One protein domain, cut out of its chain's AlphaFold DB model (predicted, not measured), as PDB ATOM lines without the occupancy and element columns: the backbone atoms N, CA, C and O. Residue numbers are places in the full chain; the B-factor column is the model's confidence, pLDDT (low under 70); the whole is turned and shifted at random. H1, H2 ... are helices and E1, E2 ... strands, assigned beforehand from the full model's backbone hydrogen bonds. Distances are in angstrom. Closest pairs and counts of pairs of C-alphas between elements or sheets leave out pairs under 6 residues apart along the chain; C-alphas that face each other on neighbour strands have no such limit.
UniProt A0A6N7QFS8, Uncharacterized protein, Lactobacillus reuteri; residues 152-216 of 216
ATOM      1  N   GLN A 152      -0.246   9.167  -0.456       56.59
ATOM      2  CA  GLN A 152      -0.100  10.506  -1.000       56.59
ATOM      3  C   GLN A 152      -0.747  10.493  -2.387       56.59
ATOM      4  O   GLN A 152      -0.516   9.547  -3.143       56.59
ATOM      5  N   PRO A 153      -1.579  11.491  -2.709       64.31
ATOM      6  CA  PRO A 153      -2.242  11.534  -3.997       64.31
ATOM      7  C   PRO A 153      -1.205  11.498  -5.117       64.31
ATOM      8  O   PRO A 153      -0.352  12.382  -5.209       64.31
ATOM      9  N   VAL A 154      -1.262  10.462  -5.954       78.75
ATOM     10  CA  VAL A 154      -0.286  10.286  -7.030       78.75
ATOM     11  C   VAL A 154      -0.756  11.067  -8.248       78.75
ATOM     12  O   VAL A 154      -1.893  10.913  -8.678       78.75
ATOM     13  N   MET A 155       0.112  11.918  -8.794       85.88
ATOM     14  CA  MET A 155      -0.206  12.746  -9.957       85.88
ATOM     15  C   MET A 155       0.220  12.063 -11.255       85.88
ATOM     16  O   MET A 155       1.349  11.580 -11.373       85.88
ATOM     17  N   VAL A 156      -0.674  12.059 -12.243       87.44
ATOM     18  CA  VAL A 156      -0.423  11.522 -13.583       87.44
ATOM     19  C   VAL A 156      -0.878  12.532 -14.623       87.44
ATOM     20  O   VAL A 156      -2.023  12.971 -14.626       87.44
ATOM     21  N   GLN A 157       0.047  12.919 -15.498       88.81
ATOM     22  CA  GLN A 157      -0.249  13.781 -16.638       88.81
ATOM     23  C   GLN A 157      -1.143  13.048 -17.642       88.81
ATOM     24  O   GLN A 157      -0.925  11.859 -17.877       88.81
ATOM     25  N   ASP A 158      -2.090  13.755 -18.243       87.19
ATOM     26  CA  ASP A 158      -2.939  13.268 -19.330       87.19
ATOM     27  C   ASP A 158      -2.116  12.849 -20.566       87.19
ATOM     28  O   ASP A 158      -0.933  13.182 -20.690       87.19
ATOM     29  N   GLY A 159      -2.739  12.115 -21.482       88.88
ATOM     30  CA  GLY A 159      -2.172  11.734 -22.772       88.88
ATOM     31  C   GLY A 159      -2.192  10.231 -23.029       88.88
ATOM     32  O   GLY A 159      -2.970   9.474 -22.450       88.88
ATOM     33  N   MET A 160      -1.318   9.791 -23.936       92.88
ATOM     34  CA  MET A 160      -1.289   8.402 -24.393       92.88
ATOM     35  C   MET A 160      -1.110   7.426 -23.227       92.88
ATOM     36  O   MET A 160      -0.271   7.619 -22.339       92.88
ATOM     37  N   ASN A 161      -1.906   6.358 -23.250       93.19
ATOM     38  CA  ASN A 161      -1.905   5.303 -22.247       93.19
ATOM     39  C   ASN A 161      -2.085   5.818 -20.807       93.19
ATOM     40  O   ASN A 161      -1.495   5.265 -19.874       93.19
ATOM     41  N   PHE A 162      -2.881   6.877 -20.620       93.31
ATOM     42  CA  PHE A 162      -3.150   7.472 -19.313       93.31
ATOM     43  C   PHE A 162      -3.582   6.433 -18.268       93.31
ATOM     44  O   PHE A 162      -2.933   6.329 -17.226       93.31
ATOM     45  N   SER A 163      -4.604   5.622 -18.560       93.62
ATOM     46  CA  SER A 163      -5.147   4.637 -17.617       93.62
ATOM     47  C   SER A 163      -4.105   3.603 -17.186       93.62
ATOM     48  O   SER A 163      -3.958   3.317 -16.000       93.62
ATOM     49  N   TYR A 164      -3.305   3.105 -18.131       94.94
ATOM     50  CA  TYR A 164      -2.186   2.201 -17.852       94.94
ATOM     51  C   TYR A 164      -1.120   2.851 -16.955       94.94
ATOM     52  O   TYR A 164      -0.687   2.263 -15.963       94.94
ATOM     53  N   ARG A 165      -0.720   4.094 -17.255       93.00
ATOM     54  CA  ARG A 165       0.248   4.850 -16.438       93.00
ATOM     55  C   ARG A 165      -0.287   5.121 -15.036       93.00
ATOM     56  O   ARG A 165       0.465   5.035 -14.068       93.00
ATOM     57  N   ALA A 166      -1.572   5.426 -14.919       92.31
ATOM     58  CA  ALA A 166      -2.227   5.636 -13.642       92.31
ATOM     59  C   ALA A 166      -2.312   4.340 -12.827       92.31
ATOM     60  O   ALA A 166      -1.993   4.347 -11.640       92.31
ATOM     61  N   ALA A 167      -2.616   3.213 -13.467       92.19
ATOM     62  CA  ALA A 167      -2.644   1.914 -12.811       92.19
ATOM     63  C   ALA A 167      -1.249   1.440 -12.352       92.19
ATOM     64  O   ALA A 167      -1.118   0.940 -11.234       92.19
ATOM     65  N   GLN A 168      -0.192   1.685 -13.135       91.94
ATOM     66  CA  GLN A 168       1.195   1.469 -12.695       91.94
ATOM     67  C   GLN A 168       1.559   2.344 -11.493       91.94
ATOM     68  O   GLN A 168       2.100   1.868 -10.498       91.94
ATOM     69  N   LYS A 169       1.230   3.639 -11.557       89.50
ATOM     70  CA  LYS A 169       1.481   4.599 -10.472       89.50
ATOM     71  C   LYS A 169       0.719   4.254  -9.191       89.50
ATOM     72  O   LYS A 169       1.214   4.530  -8.103       89.50
ATOM     73  N   ALA A 170      -0.446   3.626  -9.324       87.88
ATOM     74  CA  ALA A 170      -1.244   3.097  -8.224       87.88
ATOM     75  C   ALA A 170      -0.770   1.720  -7.710       87.88
ATOM     76  O   ALA A 170      -1.336   1.221  -6.733       87.88
ATOM     77  N   GLY A 171       0.226   1.099  -8.358       89.25
ATOM     78  CA  GLY A 171       0.719  -0.241  -8.024       89.25
ATOM     79  C   GLY A 171      -0.283  -1.363  -8.318       89.25
ATOM     80  O   GLY A 171      -0.268  -2.395  -7.650       89.25
ATOM     81  N   VAL A 172      -1.207  -1.143  -9.258       90.44
ATOM     82  CA  VAL A 172      -2.191  -2.150  -9.694       90.44
ATOM     83  C   VAL A 172      -1.645  -3.034 -10.812       90.44
ATOM     84  O   VAL A 172      -2.070  -4.180 -10.933       90.44
ATOM     85  N   VAL A 173      -0.703  -2.514 -11.596       91.25
ATOM     86  CA  VAL A 173      -0.097  -3.199 -12.741       91.25
ATOM     87  C   VAL A 173       1.383  -3.423 -12.467       91.25
ATOM     88  O   VAL A 173       2.065  -2.508 -11.998       91.25
ATOM     89  N   ASP A 174       1.862  -4.627 -12.768       87.69
ATOM     90  CA  ASP A 174       3.268  -4.988 -12.621       87.69
ATOM     91  C   ASP A 174       4.117  -4.320 -13.708       87.69
ATOM     92  O   ASP A 174       3.657  -4.065 -14.820       87.69
ATOM     93  N   SER A 175       5.397  -4.078 -13.417       86.12
ATOM     94  CA  SER A 175       6.327  -3.430 -14.357       86.12
ATOM     95  C   SER A 175       6.576  -4.219 -15.647       86.12
ATOM     96  O   SER A 175       7.134  -3.671 -16.592       86.12
ATOM     97  N   ASN A 176       6.203  -5.501 -15.671       90.69
ATOM     98  CA  ASN A 176       6.414  -6.404 -16.802       90.69
ATOM     99  C   ASN A 176       5.195  -6.495 -17.733       90.69
ATOM    100  O   ASN A 176       5.318  -7.020 -18.835       90.69
ATOM    101  N   THR A 177       4.027  -6.013 -17.301       93.19
ATOM    102  CA  THR A 177       2.807  -6.017 -18.115       93.19
ATOM    103  C   THR A 177       2.912  -4.931 -19.177       93.19
ATOM    104  O   THR A 177       3.205  -3.787 -18.850       93.19
ATOM    105  N   SER A 178       2.659  -5.253 -20.447       95.38
ATOM    106  CA  SER A 178       2.648  -4.231 -21.500       95.38
ATOM    107  C   SER A 178       1.362  -3.397 -21.460       95.38
ATOM    108  O   SER A 178       0.341  -3.817 -20.909       95.38
ATOM    109  N   ALA A 179       1.374  -2.211 -22.079       94.31
ATOM    110  CA  ALA A 179       0.163  -1.397 -22.186       94.31
ATOM    111  C   ALA A 179      -0.939  -2.139 -22.965       94.31
ATOM    112  O   ALA A 179      -2.103  -2.122 -22.577       94.31
ATOM    113  N   GLU A 180      -0.569  -2.838 -24.036       95.31
ATOM    114  CA  GLU A 180      -1.482  -3.615 -24.875       95.31
ATOM    115  C   GLU A 180      -2.135  -4.750 -24.084       95.31
ATOM    116  O   GLU A 180      -3.337  -4.982 -24.199       95.31
ATOM    117  N   GLU A 181      -1.359  -5.456 -23.260       94.88
ATOM    118  CA  GLU A 181      -1.879  -6.513 -22.393       94.88
ATOM    119  C   GLU A 181      -2.799  -5.961 -21.300       94.88
ATOM    120  O   GLU A 181      -3.843  -6.553 -21.002       94.88
ATOM    121  N   PHE A 182      -2.449  -4.804 -20.737       96.12
ATOM    122  CA  PHE A 182      -3.298  -4.103 -19.787       96.12
ATOM    123  C   PHE A 182      -4.668  -3.800 -20.401       96.12
ATOM    124  O   PHE A 182      -5.680  -4.211 -19.838       96.12
ATOM    125  N   TYR A 183      -4.720  -3.173 -21.581       95.88
ATOM    126  CA  TYR A 183      -5.989  -2.787 -22.212       95.88
ATOM    127  C   TYR A 183      -6.830  -3.969 -22.709       95.88
ATOM    128  O   TYR A 183      -8.042  -3.828 -22.832       95.88
ATOM    129  N   LYS A 184      -6.241  -5.153 -22.932       96.06
ATOM    130  CA  LYS A 184      -7.016  -6.371 -23.237       96.06
ATOM    131  C   LYS A 184      -7.895  -6.826 -22.073       96.06
ATOM    132  O   LYS A 184      -8.958  -7.394 -22.303       96.06
ATOM    133  N   ASN A 185      -7.437  -6.609 -20.841       94.81
ATOM    134  CA  ASN A 185      -8.087  -7.131 -19.635       94.81
ATOM    135  C   ASN A 185      -8.656  -6.027 -18.730       94.81
ATOM    136  O   ASN A 185      -9.413  -6.311 -17.799       94.81
ATOM    137  N   ALA A 186      -8.283  -4.772 -18.977       95.50
ATOM    138  CA  ALA A 186      -8.773  -3.625 -18.240       95.50
ATOM    139  C   ALA A 186     -10.220  -3.296 -18.622       95.50
ATOM    140  O   ALA A 186     -10.619  -3.348 -19.783       95.50
ATOM    141  N   LYS A 187     -11.004  -2.909 -17.619       95.88
ATOM    142  CA  LYS A 187     -12.342  -2.346 -17.795       95.88
ATOM    143  C   LYS A 187     -12.284  -0.866 -17.468       95.88
ATOM    144  O   LYS A 187     -12.134  -0.501 -16.301       95.88
ATOM    145  N   GLU A 188     -12.376  -0.033 -18.492       94.19
ATOM    146  CA  GLU A 188     -12.420   1.417 -18.336       94.19
ATOM    147  C   GLU A 188     -13.846   1.888 -18.061       94.19
ATOM    148  O   GLU A 188     -14.824   1.348 -18.578       94.19
ATOM    149  N   GLY A 189     -13.957   2.908 -17.223       91.31
ATOM    150  CA  GLY A 189     -15.201   3.618 -16.999       91.31
ATOM    151  C   GLY A 189     -14.933   5.085 -16.729       91.31
ATOM    152  O   GLY A 189     -13.798   5.564 -16.789       91.31
ATOM    153  N   ASN A 190     -15.996   5.826 -16.439       90.44
ATOM    154  CA  ASN A 190     -15.874   7.265 -16.289       90.44
ATOM    155  C   ASN A 190     -15.061   7.594 -15.025       90.44
ATOM    156  O   ASN A 190     -15.555   7.437 -13.909       90.44
ATOM    157  N   ASN A 191     -13.820   8.057 -15.211       91.25
ATOM    158  CA  ASN A 191     -12.847   8.360 -14.155       91.25
ATOM    159  C   ASN A 191     -12.311   7.155 -13.363       91.25
ATOM    160  O   ASN A 191     -11.829   7.331 -12.242       91.25
ATOM    161  N   TYR A 192     -12.358   5.942 -13.913       94.06
ATOM    162  CA  TYR A 192     -11.709   4.792 -13.283       94.06
ATOM    163  C   TYR A 192     -11.255   3.742 -14.295       94.06
ATOM    164  O   TYR A 192     -11.750   3.673 -15.420       94.06
ATOM    165  N   VAL A 193     -10.342   2.878 -13.860       95.38
ATOM    166  CA  VAL A 193     -10.041   1.616 -14.537       95.38
ATOM    167  C   VAL A 193     -10.032   0.479 -13.532       95.38
ATOM    168  O   VAL A 193      -9.559   0.639 -12.406       95.38
ATOM    169  N   THR A 194     -10.511  -0.685 -13.951       94.88
ATOM    170  CA  THR A 194     -10.397  -1.923 -13.183       94.88
ATOM    171  C   THR A 194      -9.516  -2.907 -13.934       94.88
ATOM    172  O   THR A 194      -9.785  -3.209 -15.091       94.88
ATOM    173  N   TYR A 195      -8.494  -3.439 -13.271       94.25
ATOM    174  CA  TYR A 195      -7.588  -4.448 -13.816       94.25
ATOM    175  C   TYR A 195      -7.321  -5.513 -12.749       94.25
ATOM    176  O   TYR A 195      -7.050  -5.180 -11.595       94.25
ATOM    177  N   ASN A 196      -7.455  -6.794 -13.108       91.50
ATOM    178  CA  ASN A 196      -7.301  -7.936 -12.191       91.50
ATOM    179  C   ASN A 196      -8.075  -7.785 -10.862       91.50
ATOM    180  O   ASN A 196      -7.562  -8.086  -9.785       91.50
ATOM    181  N   GLY A 197      -9.308  -7.272 -10.931       90.88
ATOM    182  CA  GLY A 197     -10.181  -7.078  -9.766       90.88
ATOM    183  C   GLY A 197      -9.841  -5.876  -8.877       90.88
ATOM    184  O   GLY A 197     -10.559  -5.631  -7.914       90.88
ATOM    185  N   LYS A 198      -8.793  -5.106  -9.198       91.88
ATOM    186  CA  LYS A 198      -8.421  -3.872  -8.491       91.88
ATOM    187  C   LYS A 198      -8.860  -2.654  -9.289       91.88
ATOM    188  O   LYS A 198      -8.640  -2.606 -10.501       91.88
ATOM    189  N   THR A 199      -9.427  -1.661  -8.611       93.62
ATOM    190  CA  THR A 199      -9.933  -0.441  -9.248       93.62
ATOM    191  C   THR A 199      -9.113   0.773  -8.847       93.62
ATOM    192  O   THR A 199      -8.841   1.023  -7.672       93.62
ATOM    193  N   VAL A 200      -8.746   1.558  -9.855       92.81
ATOM    194  CA  VAL A 200      -8.049   2.829  -9.708       92.81
ATOM    195  C   VAL A 200      -8.977   3.940 -10.160       92.81
ATOM    196  O   VAL A 200      -9.511   3.882 -11.265       92.81
ATOM    197  N   TYR A 201      -9.138   4.956  -9.318       93.06
ATOM    198  CA  TYR A 201      -9.932   6.142  -9.613       93.06
ATOM    199  C   TYR A 201      -9.033   7.325  -9.943       93.06
ATOM    200  O   TYR A 201      -7.957   7.492  -9.360       93.06
ATOM    201  N   TYR A 202      -9.516   8.172 -10.840       91.06
ATOM    202  CA  TYR A 202      -8.834   9.370 -11.297       91.06
ATOM    203  C   TYR A 202      -9.683  10.597 -10.996       91.06
ATOM    204  O   TYR A 202     -10.905  10.572 -11.109       91.06
ATOM    205  N   LYS A 203      -9.043  11.706 -10.648       91.44
ATOM    206  CA  LYS A 203      -9.713  12.996 -10.493       91.44
ATOM    207  C   LYS A 203      -8.866  14.081 -11.127       91.44
ATOM    208  O   LYS A 203      -7.699  14.224 -10.777       91.44
ATOM    209  N   ALA A 204      -9.445  14.849 -12.044       88.56
ATOM    210  CA  ALA A 204      -8.751  15.979 -12.643       88.56
ATOM    211  C   ALA A 204      -8.389  17.018 -11.566       88.56
ATOM    212  O   ALA A 204      -9.240  17.446 -10.787       88.56
ATOM    213  N   ASN A 205      -7.125  17.440 -11.559       87.31
ATOM    214  CA  ASN A 205      -6.594  18.490 -10.686       87.31
ATOM    215  C   ASN A 205      -6.321  19.803 -11.444       87.31
ATOM    216  O   ASN A 205      -5.751  20.735 -10.881       87.31
ATOM    217  N   GLY A 206      -6.729  19.882 -12.714       81.94
ATOM    218  CA  GLY A 206      -6.412  20.993 -13.614       81.94
ATOM    219  C   GLY A 206      -5.070  20.813 -14.330       81.94
ATOM    220  O   GLY A 206      -4.282  19.925 -14.003       81.94
ATOM    221  N   ASN A 207      -4.822  21.643 -15.349       83.62
ATOM    222  CA  ASN A 207      -3.589  21.643 -16.155       83.62
ATOM    223  C   ASN A 207      -3.229  20.278 -16.778       83.62
ATOM    224  O   ASN A 207      -2.052  19.943 -16.891       83.62
ATOM    225  N   GLY A 208      -4.232  19.470 -17.141       81.38
ATOM    226  CA  GLY A 208      -4.009  18.143 -17.725       81.38
ATOM    227  C   GLY A 208      -3.333  17.158 -16.767       81.38
ATOM    228  O   GLY A 208      -2.577  16.298 -17.209       81.38
ATOM    229  N   GLN A 209      -3.544  17.294 -15.456       86.81
ATOM    230  CA  GLN A 209      -3.058  16.341 -14.462       86.81
ATOM    231  C   GLN A 209      -4.210  15.726 -13.674       86.81
ATOM    232  O   GLN A 209      -5.185  16.401 -13.339       86.81
ATOM    233  N   TYR A 210      -4.049  14.457 -13.318       90.25
ATOM    234  CA  TYR A 210      -5.022  13.690 -12.560       90.25
ATOM    235  C   TYR A 210      -4.405  13.157 -11.276       90.25
ATOM    236  O   TYR A 210      -3.292  12.634 -11.273       90.25
ATOM    237  N   GLN A 211      -5.157  13.272 -10.192       90.62
ATOM    238  CA  GLN A 211      -4.918  12.569  -8.947       90.62
ATOM    239  C   GLN A 211      -5.431  11.141  -9.066       90.62
ATOM    240  O   GLN A 211      -6.580  10.919  -9.438       90.62
ATOM    241  N   VAL A 212      -4.584  10.191  -8.706       89.19
ATOM    242  CA  VAL A 212      -4.851   8.763  -8.779       89.19
ATOM    243  C   VAL A 212      -4.999   8.214  -7.366       89.19
ATOM    244  O   VAL A 212      -4.138   8.442  -6.514       89.19
ATOM    245  N   THR A 213      -6.094   7.496  -7.120       86.75
ATOM    246  CA  THR A 213      -6.386   6.862  -5.828       86.75
ATOM    247  C   THR A 213      -6.716   5.390  -6.040       86.75
ATOM    248  O   THR A 213      -7.531   5.046  -6.895       86.75
ATOM    249  N   ASN A 214      -6.082   4.518  -5.257       80.00
ATOM    250  CA  ASN A 214      -6.335   3.079  -5.273       80.00
ATOM    251  C   ASN A 214      -7.346   2.716  -4.174       80.00
ATOM    252  O   ASN A 214      -7.200   3.183  -3.040       80.00
ATOM    253  N   VAL A 215      -8.339   1.883  -4.493       67.50
ATOM    254  CA  VAL A 215      -9.235   1.283  -3.496       67.50
ATOM    255  C   VAL A 215      -8.724  -0.127  -3.206       67.50
ATOM    256  O   VAL A 215      -8.688  -0.970  -4.099       67.50
ATOM    257  N   LYS A 216      -8.253  -0.330  -1.968       59.44
ATOM    258  CA  LYS A 216      -7.772  -1.624  -1.467       59.44
ATOM    259  C   LYS A 216      -8.892  -2.647  -1.374       59.44
ATOM    260  O   LYS A 216      -9.988  -2.250  -0.925       59.44
TER     261      LYS A 216
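AT A GLANCE: This is residues 152 to 216 of the 216 residues of an uncharacterized protein of Lactobacillus reuteri (UniProt A0A6N7QFS8). A strongly twisted sheet of five antiparallel strands curls round one short helix, H1, which sits in the hollow of the sheet near the middle of the domain. A second helix, H2, packs across one end of H1 and only grazes the sheet near E3. The printed part has 65 residues, with two named helices and five named strands in the order E1, H1, H2, E2, E3, E4, E5; across the sheet the order is E1, E5, E4, E3, E2. The class is mixed, helices and strands, and the whole is compact and rounded, with a radius of gyration of the C-alphas of 10.7 A and spans of 29 by 25 by 22 A.

IN THESE COORDINATES: The longest strand, E4, covers residues 198 to 206 and measures 25.5 A from first to last C-alpha. E5, residues 209 to 215, measures 19.6 A and ends at C-alpha 215 at (-9.235, 1.283, -3.496). E3 is residues 192 to 195, 10.1 A, and E2 is residues 187 to 189, 6.7 A. E1, residues 154 to 157, measures 10.2 A and begins at C-alpha 154 at (-0.286, 10.286, -7.030). H1, residues 162 to 169, begins at C-alpha 162 at (-3.150, 7.472, -19.313), and H2 is residues 179 to 185; each measures 10.4 A.

HOW THE PARTS SIT: E2, E3, E4 and E5 form a meander, each strand the antiparallel neighbour of the one before. In the hairpin of E4 and E5, at 153 degrees, N 203 and O 211 are 2.9 A apart, within hydrogen-bond range. In the hairpin of E3 and E4, at 152 degrees, N 200 and O 193 are 2.8 A apart. In the hairpin of E2 and E3, at 172 degrees, N 187 and O 194 are 2.8 A apart. The edge strand E1 is antiparallel to E5 at 139 degrees, with N 210 and O 156 2.8 A apart. From edge to edge the strands' lines turn by 82 degrees. H1 is on the sheet; its closest C-alphas to E1 are those of Ala 166 and Val 156, 6.2 A, and to E4 those of Ala 167 and Val 200, 6.3 A. H1 and H2 only just touch, with 3 pairs of C-alphas within 8 A, the closest being those of Tyr 164 and Ala 179 at 6.1 A; their lines are about perpendicular, at 85 degrees. H2 only grazes the sheet, with residues 182 to 185. E1 and E3 are apart. Each O i to N i+4 pair in H1 is within hydrogen-bond range; in H2, 2 of 3 are.

THE WHOLE: The two C-alphas farthest apart, those of Asn 176 and Gly 206, are 30.4 A from each other. The printed part has no cut and ends at the chain's last residue, 216. No link is long; H1 to H2, with 9 residues between them, is short, and the other links are tight. Mean pLDDT of the printed part is 89.1, with residues 152 to 153 and 215 to 216 under 70.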